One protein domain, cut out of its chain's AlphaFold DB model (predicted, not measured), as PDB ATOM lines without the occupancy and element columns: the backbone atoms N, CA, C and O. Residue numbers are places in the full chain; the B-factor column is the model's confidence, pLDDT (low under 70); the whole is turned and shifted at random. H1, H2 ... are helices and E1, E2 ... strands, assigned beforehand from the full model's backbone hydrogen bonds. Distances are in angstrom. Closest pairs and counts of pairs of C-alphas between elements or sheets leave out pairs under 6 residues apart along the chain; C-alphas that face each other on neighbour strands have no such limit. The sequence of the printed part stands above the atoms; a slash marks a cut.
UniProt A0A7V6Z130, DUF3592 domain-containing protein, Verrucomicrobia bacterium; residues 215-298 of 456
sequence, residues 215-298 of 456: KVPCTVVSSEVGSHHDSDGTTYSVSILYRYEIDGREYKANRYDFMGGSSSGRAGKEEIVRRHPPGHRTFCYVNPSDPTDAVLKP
ATOM      1  N   LYS A 215     -15.734 -30.792  13.782       96.69
ATOM      2  CA  LYS A 215     -15.280 -30.036  14.951       96.69
ATOM      3  C   LYS A 215     -16.413 -29.953  15.978       96.69
ATOM      4  O   LYS A 215     -17.432 -29.328  15.703       96.69
ATOM      5  N   VAL A 216     -16.220 -30.549  17.152       97.00
ATOM      6  CA  VAL A 216     -17.251 -30.696  18.194       97.00
ATOM      7  C   VAL A 216     -16.751 -30.097  19.515       97.00
ATOM      8  O   VAL A 216     -15.572 -30.262  19.844       97.00
ATOM      9  N   PRO A 217     -17.592 -29.368  20.276       97.19
ATOM     10  CA  PRO A 217     -17.234 -28.927  21.620       97.19
ATOM     11  C   PRO A 217     -16.934 -30.125  22.526       97.19
ATOM     12  O   PRO A 217     -17.725 -31.063  22.611       97.19
ATOM     13  N   CYS A 218     -15.813 -30.087  23.239       97.44
ATOM     14  CA  CYS A 218     -15.450 -31.114  24.207       97.44
ATOM     15  C   CYS A 218     -14.974 -30.499  25.521       97.44
ATOM     16  O   CYS A 218     -14.537 -29.348  25.584       97.44
ATOM     17  N   THR A 219     -15.074 -31.279  26.594       97.62
ATOM     18  CA  THR A 219     -14.611 -30.885  27.926       97.62
ATOM     19  C   THR A 219     -13.537 -31.851  28.390       97.62
ATOM     20  O   THR A 219     -13.745 -33.064  28.374       97.62
ATOM     21  N   VAL A 220     -12.399 -31.317  28.824       96.44
ATOM     22  CA  VAL A 220     -11.333 -32.121  29.425       96.44
ATOM     23  C   VAL A 220     -11.823 -32.692  30.757       96.44
ATOM     24  O   VAL A 220     -12.311 -31.960  31.617       96.44
ATOM     25  N   VAL A 221     -11.715 -34.007  30.913       94.12
ATOM     26  CA  VAL A 221     -12.089 -34.768  32.112       94.12
ATOM     27  C   VAL A 221     -10.883 -34.917  33.031       94.12
ATOM     28  O   VAL A 221     -10.958 -34.532  34.193       94.12
ATOM     29  N   SER A 222      -9.764 -35.400  32.494       91.19
ATOM     30  CA  SER A 222      -8.485 -35.505  33.194       91.19
ATOM     31  C   SER A 222      -7.357 -35.022  32.285       91.19
ATOM     32  O   SER A 222      -7.456 -35.066  31.057       91.19
ATOM     33  N   SER A 223      -6.296 -34.501  32.893       91.00
ATOM     34  CA  SER A 223      -5.108 -34.055  32.175       91.00
ATOM     35  C   SER A 223      -3.890 -34.241  33.053       91.00
ATOM     36  O   SER A 223      -3.740 -33.568  34.073       91.00
ATOM     37  N   GLU A 224      -3.030 -35.165  32.656       87.62
ATOM     38  CA  GLU A 224      -1.848 -35.535  33.412       87.62
ATOM     39  C   GLU A 224      -0.714 -35.975  32.492       87.62
ATOM     40  O   GLU A 224      -0.894 -36.357  31.329       87.62
ATOM     41  N   VAL A 225       0.504 -35.892  33.021       84.62
ATOM     42  CA  VAL A 225       1.662 -36.468  32.351       84.62
ATOM     43  C   VAL A 225       1.788 -37.901  32.827       84.62
ATOM     44  O   VAL A 225       2.303 -38.156  33.913       84.62
ATOM     45  N   GLY A 226       1.335 -38.828  31.992       76.44
ATOM     46  CA  GLY A 226       1.481 -40.246  32.259       76.44
ATOM     47  C   GLY A 226       2.953 -40.631  32.287       76.44
ATOM     48  O   GLY A 226       3.698 -40.289  31.368       76.44
ATOM     49  N   SER A 227       3.383 -41.346  33.319       73.00
ATOM     50  CA  SER A 227       4.733 -41.901  33.414       73.00
ATOM     51  C   SER A 227       4.695 -43.410  33.226       73.00
ATOM     52  O   SER A 227       3.946 -44.093  33.918       73.00
ATOM     53  N   HIS A 228       5.513 -43.927  32.324       67.44
ATOM     54  CA  HIS A 228       5.700 -45.355  32.102       67.44
ATOM     55  C   HIS A 228       7.061 -45.721  32.662       67.44
ATOM     56  O   HIS A 228       8.066 -45.205  32.180       67.44
ATOM     57  N   HIS A 229       7.059 -46.533  33.714       59.41
ATOM     58  CA  HIS A 229       8.266 -47.035  34.356       59.41
ATOM     59  C   HIS A 229       8.436 -48.493  33.946       59.41
ATOM     60  O   HIS A 229       7.588 -49.328  34.259       59.41
ATOM     61  N   ASP A 230       9.518 -48.788  33.251       53.75
ATOM     62  CA  ASP A 230      10.000 -50.142  33.017       53.75
ATOM     63  C   ASP A 230      11.433 -50.261  33.557       53.75
ATOM     64  O   ASP A 230      11.958 -49.333  34.174       53.75
ATOM     65  N   SER A 231      12.067 -51.416  33.350       35.88
ATOM     66  CA  SER A 231      13.484 -51.628  33.684       35.88
ATOM     67  C   SER A 231      14.452 -50.756  32.874       35.88
ATOM     68  O   SER A 231      15.663 -50.850  33.073       35.88
ATOM     69  N   ASP A 232      13.917 -49.977  31.931       40.28
ATOM     70  CA  ASP A 232      14.625 -49.239  30.899       40.28
ATOM     71  C   ASP A 232      14.489 -47.695  31.119       40.28
ATOM     72  O   ASP A 232      15.148 -46.874  30.474       40.28
ATOM     73  N   GLY A 233      13.701 -47.277  32.121       50.00
ATOM     74  CA  GLY A 233      13.588 -45.912  32.639       50.00
ATOM     75  C   GLY A 233      12.222 -45.250  32.411       50.00
ATOM     76  O   GLY A 233      11.336 -45.750  31.727       50.00
ATOM     77  N   THR A 234      12.015 -44.058  32.989       62.34
ATOM     78  CA  THR A 234      10.714 -43.378  32.875       62.34
ATOM     79  C   THR A 234      10.540 -42.693  31.520       62.34
ATOM     80  O   THR A 234      11.218 -41.703  31.209       62.34
ATOM     81  N   THR A 235       9.569 -43.147  30.731       67.31
ATOM     82  CA  THR A 235       9.070 -42.398  29.572       67.31
ATOM     83  C   THR A 235       7.767 -41.689  29.918       67.31
ATOM     84  O   THR A 235       6.970 -42.155  30.725       67.31
ATOM     85  N   TYR A 236       7.544 -40.516  29.327       74.06
ATOM     86  CA  TYR A 236       6.381 -39.692  29.639       74.06
ATOM     87  C   TYR A 236       5.417 -39.668  28.462       74.06
ATOM     88  O   TYR A 236       5.841 -39.622  27.308       74.06
ATOM     89  N   SER A 237       4.122 -39.624  28.722       78.00
ATOM     90  CA  SER A 237       3.056 -39.497  27.729       78.00
ATOM     91  C   SER A 237       2.133 -38.342  28.111       78.00
ATOM     92  O   SER A 237       2.117 -37.896  29.255       78.00
ATOM     93  N   VAL A 238       1.432 -37.784  27.127       83.69
ATOM     94  CA  VAL A 238       0.365 -36.812  27.387       83.69
ATOM     95  C   VAL A 238      -0.914 -37.620  27.547       83.69
ATOM     96  O   VAL A 238      -1.361 -38.217  26.569       83.69
ATOM     97  N   SER A 239      -1.475 -37.647  28.754       86.19
ATOM     98  CA  SER A 239      -2.754 -38.294  29.040       86.19
ATOM     99  C   SER A 239      -3.800 -37.203  29.241       86.19
ATOM    100  O   SER A 239      -3.827 -36.535  30.271       86.19
ATOM    101  N   ILE A 240      -4.609 -36.938  28.214       90.62
ATOM    102  CA  ILE A 240      -5.697 -35.953  28.288       90.62
ATOM    103  C   ILE A 240      -6.979 -36.665  27.908       90.62
ATOM    104  O   ILE A 240      -7.246 -36.802  26.720       90.62
ATOM    105  N   LEU A 241      -7.772 -37.091  28.887       92.12
ATOM    106  CA  LEU A 241      -9.096 -37.645  28.636       92.12
ATOM    107  C   LEU A 241     -10.088 -36.497  28.466       92.12
ATOM    108  O   LEU A 241     -10.182 -35.619  29.320       92.12
ATOM    109  N   TYR A 242     -10.853 -36.497  27.384       94.94
ATOM    110  CA  TYR A 242     -11.897 -35.510  27.126       94.94
ATOM    111  C   TYR A 242     -13.194 -36.200  26.721       94.94
ATOM    112  O   TYR A 242     -13.188 -37.248  26.074       94.94
ATOM    113  N   ARG A 243     -14.315 -35.585  27.103       96.19
ATOM    114  CA  ARG A 243     -15.667 -36.031  26.759       96.19
ATOM    115  C   ARG A 243     -16.324 -35.079  25.772       96.19
ATOM    116  O   ARG A 243     -16.086 -33.869  25.821       96.19
ATOM    117  N   TYR A 244     -17.140 -35.628  24.892       97.00
ATOM    118  CA  TYR A 244     -17.907 -34.913  23.878       97.00
ATOM    119  C   TYR A 244     -19.206 -35.664  23.615       97.00
ATOM    120  O   TYR A 244     -19.353 -36.822  23.995       97.00
ATOM    121  N   GLU A 245     -20.153 -34.993  22.979       96.44
ATOM    122  CA  GLU A 245     -21.473 -35.544  22.708       96.44
ATOM    123  C   GLU A 245     -21.710 -35.585  21.201       96.44
ATOM    124  O   GLU A 245     -21.421 -34.615  20.498       96.44
ATOM    125  N   ILE A 246     -22.217 -36.716  20.717       96.25
ATOM    126  CA  ILE A 246     -22.670 -36.909  19.339       96.25
ATOM    127  C   ILE A 246     -24.069 -37.511  19.427       96.25
ATOM    128  O   ILE A 246     -24.251 -38.537  20.079       96.25
ATOM    129  N   ASP A 247     -25.051 -36.859  18.805       93.06
ATOM    130  CA  ASP A 247     -26.442 -37.326  18.732       93.06
ATOM    131  C   ASP A 247     -27.055 -37.720  20.095       93.06
ATOM    132  O   ASP A 247     -27.730 -38.740  20.220       93.06
ATOM    133  N   GLY A 248     -26.804 -36.932  21.148       91.75
ATOM    134  CA  GLY A 248     -27.336 -37.190  22.495       91.75
ATOM    135  C   GLY A 248     -26.581 -38.256  23.296       91.75
ATOM    136  O   GLY A 248     -26.964 -38.561  24.427       91.75
ATOM    137  N   ARG A 249     -25.518 -38.845  22.735       93.38
ATOM    138  CA  ARG A 249     -24.691 -39.864  23.387       93.38
ATOM    139  C   ARG A 249     -23.323 -39.299  23.749       93.38
ATOM    140  O   ARG A 249     -22.630 -38.728  22.908       93.38
ATOM    141  N   GLU A 250     -22.916 -39.500  25.001       93.88
ATOM    142  CA  GLU A 250     -21.575 -39.147  25.466       93.88
ATOM    143  C   GLU A 250     -20.533 -40.140  24.931       93.88
ATOM    144  O   GLU A 250     -20.700 -41.360  25.004       93.88
ATOM    145  N   TYR A 251     -19.435 -39.593  24.422       94.94
ATOM    146  CA  TYR A 251     -18.231 -40.300  24.014       94.94
ATOM    147  C   TYR A 251     -17.026 -39.717  24.748       94.94
ATOM    148  O   TYR A 251     -16.998 -38.541  25.125       94.94
ATOM    149  N   LYS A 252     -15.992 -40.538  24.916       94.00
ATOM    150  CA  LYS A 252     -14.701 -40.117  25.456       94.00
ATOM    151  C   LYS A 252     -13.584 -40.523  24.508       94.00
ATOM    152  O   LYS A 252     -13.682 -41.524  23.801       94.00
ATOM    153  N   ALA A 253     -12.520 -39.737  24.494       92.94
ATOM    154  CA  ALA A 253     -11.274 -40.065  23.818       92.94
ATOM    155  C   ALA A 253     -10.115 -39.385  24.545       92.94
ATOM    156  O   ALA A 253     -10.320 -38.422  25.284       92.94
ATOM    157  N   ASN A 254      -8.899 -39.883  24.337       91.31
ATOM    158  CA  ASN A 254      -7.714 -39.367  25.019       91.31
ATOM    159  C   ASN A 254      -6.554 -38.990  24.083       91.31
ATOM    160  O   ASN A 254      -5.456 -38.643  24.519       91.31
ATOM    161  N   ARG A 255      -6.787 -39.043  22.769       90.38
ATOM    162  CA  ARG A 255      -5.754 -38.766  21.777       90.38
ATOM    163  C   ARG A 255      -5.529 -37.260  21.625       90.38
ATOM    164  O   ARG A 255      -6.421 -36.532  21.182       90.38
ATOM    165  N   TYR A 256      -4.315 -36.808  21.934       89.94
ATOM    166  CA  TYR A 256      -3.895 -35.427  21.688       89.94
ATOM    167  C   TYR A 256      -3.532 -35.181  20.213       89.94
ATOM    168  O   TYR A 256      -4.047 -34.237  19.620       89.94
ATOM    169  N   ASP A 257      -2.710 -36.047  19.607       87.56
ATOM    170  CA  ASP A 257      -2.328 -36.022  18.187       87.56
ATOM    171  C   ASP A 257      -2.170 -37.451  17.609       87.56
ATOM    172  O   ASP A 257      -2.344 -38.443  18.317       87.56
ATOM    173  N   PHE A 258      -1.882 -37.580  16.308       84.00
ATOM    174  CA  PHE A 258      -1.773 -38.884  15.627       84.00
ATOM    175  C   PHE A 258      -0.422 -39.601  15.796       84.00
ATOM    176  O   PHE A 258      -0.302 -40.749  15.374       84.00
ATOM    177  N   MET A 259       0.581 -38.951  16.394       72.88
ATOM    178  CA  MET A 259       1.908 -39.515  16.680       72.88
ATOM    179  C   MET A 259       2.064 -39.804  18.171       72.88
ATOM    180  O   MET A 259       3.112 -39.516  18.754       72.88
ATOM    181  N   GLY A 260       1.009 -40.348  18.780       64.38
ATOM    182  CA  GLY A 260       1.012 -40.752  20.181       64.38
ATOM    183  C   GLY A 260       2.233 -41.598  20.559       64.38
ATOM    184  O   GLY A 260       2.958 -42.121  19.712       64.38
ATOM    185  N   GLY A 261       2.466 -41.731  21.860       59.25
ATOM    186  CA  GLY A 261       3.582 -42.501  22.396       59.25
ATOM    187  C   GLY A 261       4.334 -41.772  23.500       59.25
ATOM    188  O   GLY A 261       4.207 -40.556  23.714       59.25
ATOM    189  N   SER A 262       5.129 -42.549  24.220       57.72
ATOM    190  CA  SER A 262       5.915 -42.053  25.337       57.72
ATOM    191  C   SER A 262       7.285 -41.574  24.858       57.72
ATOM    192  O   SER A 262       7.892 -42.146  23.957       57.72
ATOM    193  N   SER A 263       7.772 -40.473  25.421       64.44
ATOM    194  CA  SER A 263       9.118 -39.970  25.143       64.44
ATOM    195  C   SER A 263       9.730 -39.358  26.394       64.44
ATOM    196  O   SER A 263       9.026 -38.993  27.335       64.44
ATOM    197  N   SER A 264      11.053 -39.234  26.410       53.03
ATOM    198  CA  SER A 264      11.803 -38.728  27.563       53.03
ATOM    199  C   SER A 264      11.588 -37.238  27.862       53.03
ATOM    200  O   SER A 264      11.933 -36.767  28.945       53.03
ATOM    201  N   GLY A 265      11.018 -36.473  26.927       66.25
ATOM    202  CA  GLY A 265      10.803 -35.032  27.066       66.25
ATOM    203  C   GLY A 265       9.606 -34.681  27.953       66.25
ATOM    204  O   GLY A 265       8.553 -34.323  27.429       66.25
ATOM    205  N   ARG A 266       9.772 -34.741  29.281       73.75
ATOM    206  CA  ARG A 266       8.724 -34.410  30.268       73.75
ATOM    207  C   ARG A 266       8.211 -32.971  30.146       73.75
ATOM    208  O   ARG A 266       7.008 -32.766  30.036       73.75
ATOM    209  N   ALA A 267       9.112 -31.988  30.081       75.62
ATOM    210  CA  ALA A 267       8.755 -30.563  30.094       75.62
ATOM    211  C   ALA A 267       7.810 -30.159  28.945       75.62
ATOM    212  O   ALA A 267       6.858 -29.407  29.146       75.62
ATOM    213  N   GLY A 268       8.025 -30.706  27.743       78.44
ATOM    214  CA  GLY A 268       7.143 -30.457  26.598       78.44
ATOM    215  C   GLY A 268       5.735 -31.030  26.790       78.44
ATOM    216  O   GLY A 268       4.768 -30.455  26.296       78.44
ATOM    217  N   LYS A 269       5.605 -32.135  27.531       82.31
ATOM    218  CA  LYS A 269       4.318 -32.779  27.832       82.31
ATOM    219  C   LYS A 269       3.598 -32.080  28.978       82.31
ATOM    220  O   LYS A 269       2.401 -31.851  28.870       82.31
ATOM    221  N   GLU A 270       4.331 -31.662  30.007       85.50
ATOM    222  CA  GLU A 270       3.798 -30.832  31.096       85.50
ATOM    223  C   GLU A 270       3.220 -29.524  30.573       85.50
ATOM    224  O   GLU A 270       2.164 -29.093  31.019       85.50
ATOM    225  N   GLU A 271       3.878 -28.908  29.596       87.12
ATOM    226  CA  GLU A 271       3.372 -27.704  28.948       87.12
ATOM    227  C   GLU A 271       2.045 -27.953  28.208       87.12
ATOM    228  O   GLU A 271       1.134 -27.128  28.263       87.12
ATOM    229  N   ILE A 272       1.906 -29.097  27.529       88.00
ATOM    230  CA  ILE A 272       0.652 -29.470  26.860       88.00
ATOM    231  C   ILE A 272      -0.457 -29.706  27.893       88.00
ATOM    232  O   ILE A 272      -1.550 -29.162  27.733       88.00
ATOM    233  N   VAL A 273      -0.172 -30.462  28.955       89.88
ATOM    234  CA  VAL A 273      -1.107 -30.751  30.058       89.88
ATOM    235  C   VAL A 273      -1.556 -29.465  30.754       89.88
ATOM    236  O   VAL A 273      -2.748 -29.235  30.929       89.88
ATOM    237  N   ARG A 274      -0.626 -28.546  31.046       90.69
ATOM    238  CA  ARG A 274      -0.929 -27.251  31.681       90.69
ATOM    239  C   ARG A 274      -1.878 -26.388  30.849       90.69
ATOM    240  O   ARG A 274      -2.675 -25.643  31.408       90.69
ATOM    241  N   ARG A 275      -1.811 -26.494  29.518       91.62
ATOM    242  CA  ARG A 275      -2.723 -25.803  28.590       91.62
ATOM    243  C   ARG A 275      -4.104 -26.453  28.472       91.62
ATOM    244  O   ARG A 275      -4.997 -25.849  27.884       91.62
ATOM    245  N   HIS A 276      -4.292 -27.657  29.007       93.81
ATOM    246  CA  HIS A 276      -5.544 -28.406  28.929       93.81
ATOM    247  C   HIS A 276      -5.983 -28.910  30.313       93.81
ATOM    248  O   HIS A 276      -6.136 -30.114  30.476       93.81
ATOM    249  N   PRO A 277      -6.194 -28.037  31.316       94.50
ATOM    250  CA  PRO A 277      -6.556 -28.486  32.658       94.50
ATOM    251  C   PRO A 277      -7.940 -29.170  32.691       94.50
ATOM    252  O   PRO A 277      -8.789 -28.873  31.843       94.50
ATOM    253  N   PRO A 278      -8.214 -30.046  33.677       95.00
ATOM    254  CA  PRO A 278      -9.548 -30.605  33.895       95.00
ATOM    255  C   PRO A 278     -10.635 -29.520  33.950       95.00
ATOM    256  O   PRO A 278     -10.446 -28.459  34.542       95.00
ATOM    257  N   GLY A 279     -11.772 -29.768  33.302       94.75
ATOM    258  CA  GLY A 279     -12.871 -28.809  33.159       94.75
ATOM    259  C   GLY A 279     -12.704 -27.797  32.019       94.75
ATOM    260  O   GLY A 279     -13.669 -27.109  31.681       94.75
ATOM    261  N   HIS A 280     -11.532 -27.717  31.378       96.00
ATOM    262  CA  HIS A 280     -11.318 -26.843  30.226       96.00
ATOM    263  C   HIS A 280     -12.227 -27.246  29.056       96.00
ATOM    264  O   HIS A 280     -12.236 -28.402  28.623       96.00
ATOM    265  N   ARG A 281     -12.989 -26.278  28.537       96.38
ATOM    266  CA  ARG A 281     -13.832 -26.440  27.348       96.38
ATOM    267  C   ARG A 281     -13.039 -26.043  26.110       96.38
ATOM    268  O   ARG A 281     -12.553 -24.921  26.021       96.38
ATOM    269  N   THR A 282     -12.928 -26.955  25.156       95.88
ATOM    270  CA  THR A 282     -12.210 -26.749  23.893       95.88
ATOM    271  C   THR A 282     -12.973 -27.424  22.752       95.88
ATOM    272  O   THR A 282     -14.149 -27.758  22.892       95.88
ATOM    273  N   PHE A 283     -12.330 -27.599  21.603       96.06
ATOM    274  CA  PHE A 283     -12.866 -28.361  20.486       96.06
ATOM    275  C   PHE A 283     -12.015 -29.602  20.234       96.06
ATOM    276  O   PHE A 283     -10.789 -29.510  20.167       96.06
ATOM    277  N   CYS A 284     -12.672 -30.739  20.036       96.19
ATOM    278  CA  CYS A 284     -12.071 -31.923  19.436       96.19
ATOM    279  C   CYS A 284     -12.559 -32.077  17.994       96.19
ATOM    280  O   CYS A 284     -13.514 -31.433  17.553       96.19
ATOM    281  N   TYR A 285     -11.873 -32.933  17.253       96.44
ATOM    282  CA  TYR A 285     -12.229 -33.309  15.896       96.44
ATOM    283  C   TYR A 285     -12.598 -34.781  15.924       96.44
ATOM    284  O   TYR A 285     -11.777 -35.604  16.328       96.44
ATOM    285  N   VAL A 286     -13.830 -35.089  15.535       96.81
ATOM    286  CA  VAL A 286     -14.432 -36.419  15.631       96.81
ATOM    287  C   VAL A 286     -14.603 -36.989  14.232       96.81
ATOM    288  O   VAL A 286     -15.084 -36.308  13.321       96.81
ATOM    289  N   ASN A 287     -14.203 -38.243  14.049       94.81
ATOM    290  CA  ASN A 287     -14.411 -38.960  12.804       94.81
ATOM    291  C   ASN A 287     -15.918 -39.206  12.589       94.81
ATOM    292  O   ASN A 287     -16.531 -39.933  13.371       94.81
ATOM    293  N   PRO A 288     -16.528 -38.667  11.517       92.25
ATOM    294  CA  PRO A 288     -17.967 -38.800  11.289       92.25
ATOM    295  C   PRO A 288     -18.410 -40.245  11.021       92.25
ATOM    296  O   PRO A 288     -19.576 -40.570  11.206       92.25
ATOM    297  N   SER A 289     -17.502 -41.119  10.579       92.69
ATOM    298  CA  SER A 289     -17.802 -42.538  10.340       92.69
ATOM    299  C   SER A 289     -17.609 -43.417  11.577       92.69
ATOM    300  O   SER A 289     -18.057 -44.559  11.582       92.69
ATOM    301  N   ASP A 290     -16.914 -42.919  12.599       93.00
ATOM    302  CA  ASP A 290     -16.653 -43.638  13.844       93.00
ATOM    303  C   ASP A 290     -16.477 -42.632  14.994       93.00
ATOM    304  O   ASP A 290     -15.357 -42.170  15.233       93.00
ATOM    305  N   PRO A 291     -17.552 -42.315  15.739       94.50
ATOM    306  CA  PRO A 291     -17.509 -41.366  16.846       94.50
ATOM    307  C   PRO A 291     -16.592 -41.761  18.005       94.50
ATOM    308  O   PRO A 291     -16.415 -40.960  18.907       94.50
ATOM    309  N   THR A 292     -16.015 -42.969  18.021       94.00
ATOM    310  CA  THR A 292     -14.997 -43.358  19.013       94.00
ATOM    311  C   THR A 292     -13.577 -42.934  18.605       94.00
ATOM    312  O   THR A 292     -12.627 -43.101  19.370       94.00
ATOM    313  N   ASP A 293     -13.393 -42.407  17.390       93.38
ATOM    314  CA  ASP A 293     -12.125 -41.873  16.893       93.38
ATOM    315  C   ASP A 293     -12.157 -40.341  16.922       93.38
ATOM    316  O   ASP A 293     -12.787 -39.699  16.079       93.38
ATOM    317  N   ALA A 294     -11.455 -39.746  17.885       94.62
ATOM    318  CA  ALA A 294     -11.350 -38.299  18.011       94.62
ATOM    319  C   ALA A 294      -9.918 -37.856  18.324       94.62
ATOM    320  O   ALA A 294      -9.088 -38.641  18.789       94.62
ATOM    321  N   VAL A 295      -9.613 -36.591  18.033       94.06
ATOM    322  CA  VAL A 295      -8.305 -35.973  18.294       94.06
ATOM    323  C   VAL A 295      -8.463 -34.509  18.717       94.06
ATOM    324  O   VAL A 295      -9.316 -33.799  18.186       94.06
ATOM    325  N   LEU A 296      -7.632 -34.027  19.648       93.06
ATOM    326  CA  LEU A 296      -7.616 -32.603  20.033       93.06
ATOM    327  C   LEU A 296      -6.875 -31.735  19.013       93.06
ATOM    328  O   LEU A 296      -7.354 -30.671  18.622       93.06
ATOM    329  N   LYS A 297      -5.702 -32.190  18.568       90.69
ATOM    330  CA  LYS A 297      -4.842 -31.476  17.629       90.69
ATOM    331  C   LYS A 297      -4.689 -32.274  16.330       90.69
ATOM    332  O   LYS A 297      -3.745 -33.056  16.191       90.69
ATOM    333  N   PRO A 298      -5.589 -32.080  15.352       88.31
ATOM    334  CA  PRO A 298      -5.413 -32.656  14.032       88.31
ATOM    335  C   PRO A 298      -4.255 -31.945  13.327       88.31
ATOM    336  O   PRO A 298      -4.112 -30.724  13.400       88.31
TER     337      PRO A 298
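What this domain is: This is residues 215 to 298 of the 456 residues of the protein "DUF3592 domain-containing protein" of Verrucomicrobia bacterium (UniProt A0A7V6Z130). A long, strongly twisted hairpin of E1 and E2 runs the length of this elongated domain, with one short strand added on each side at the end away from its turn, E3 beside the last part of E2 and E4 beside the first part of E1, and with the helix H1 packed along the hairpin farther toward the turn. A long link, residues 254 to 265, leads from E3 to H1, and after E4 the last stretch folds back so that residues 294 to 295 pair with the end of that strand. The printed part has 84 residues, with one named helix and four named strands in the order E1, E2, E3, H1, E4; the sheet runs E3, E2, E1, E4 and is antiparallel throughout. The class is mostly strand, and the whole is compact by its radius of gyration of the C-alphas, 13.5 A, while the C-alphas span 44 by 24 by 18 A.

Where its parts are: E1, residues 215 to 230, is the longest strand by residues; it starts at C-alpha 215 at (-15.280, -30.036, 14.951), bends by 80 degrees at residue 218 and measures 37.0 A from first to last C-alpha. E2, residues 233 to 246, measures 39.7 A and ends at C-alpha 246 at (-22.670, -36.909, 19.339). E3, residues 249 to 253, measures 13.4 A. H1, residues 266 to 274, measures 12.1 A, beginning at C-alpha 266 at (8.724, -34.410, 30.268). E4, residues 281 to 286, measures 15.4 A and ends at C-alpha 286 at (-14.432, -36.419, 15.631).

How they stand to each other: E1 and E2 form a hairpin, antiparallel with 160 degrees between their directions. The C-alphas of Ile 240 and Ser 223 face each other at 4.4 A, and N 224 and O 239 are within hydrogen-bond range at 2.9 A, as are N 237 and O 226 at 2.8 A. E2 and E3 form a second hairpin, antiparallel at 163 degrees, with N 251 and O 244 at 2.8 A and N 246 and O 249 at 3.0 A. E1, E2 and E3 make a meander, each strand the antiparallel neighbour of the one before. On the other side of E1, E4 is its antiparallel neighbour, with N 218 and O 282 at 2.9 A and N 284 and O 216 at 2.9 A. E3 and E4 are the edge strands of the sheet and are apart. H1 is on the sheet at a height over the sheet of 8.3 A. It lies over E2 and only just not over E1, since of its 9 C-alphas 7 fall on E2 and 2 on E1. On the local plane its line stands at 19 degrees to that of E2, along the strands. Its closest C-alphas to E2 are those of Lys 269 and Val 238, 5.7 A apart, and to E1 those of Val 273 and Ser 223, 5.6 A apart. In H1 every O i to N i+4 pair is within hydrogen-bond range. Residues 285 to 286 of E4 pair with residues 294 to 295, antiparallel.

The domain as a whole: The two C-alphas farthest apart, those of Ser 231 and Asp 247, are 45.0 A from each other, and the first and last printed C-alphas, those of Lys 215 and Pro 298, are 10.3 A apart. The printed part has no cut. The links E1 to E2 and E2 to E3 are tight, H1 to E4 is short, and E3 to H1, with 12 residues, is long. Residues 287 to 298 are a further long stretch with no named element. The mean pLDDT of the printed part is 85.1; it is under 70 at residues 228 to 235, of which 228 to 230 belong to E1 and 233 to 235 to E2, and at residues 260 to 265, in the long link before H1.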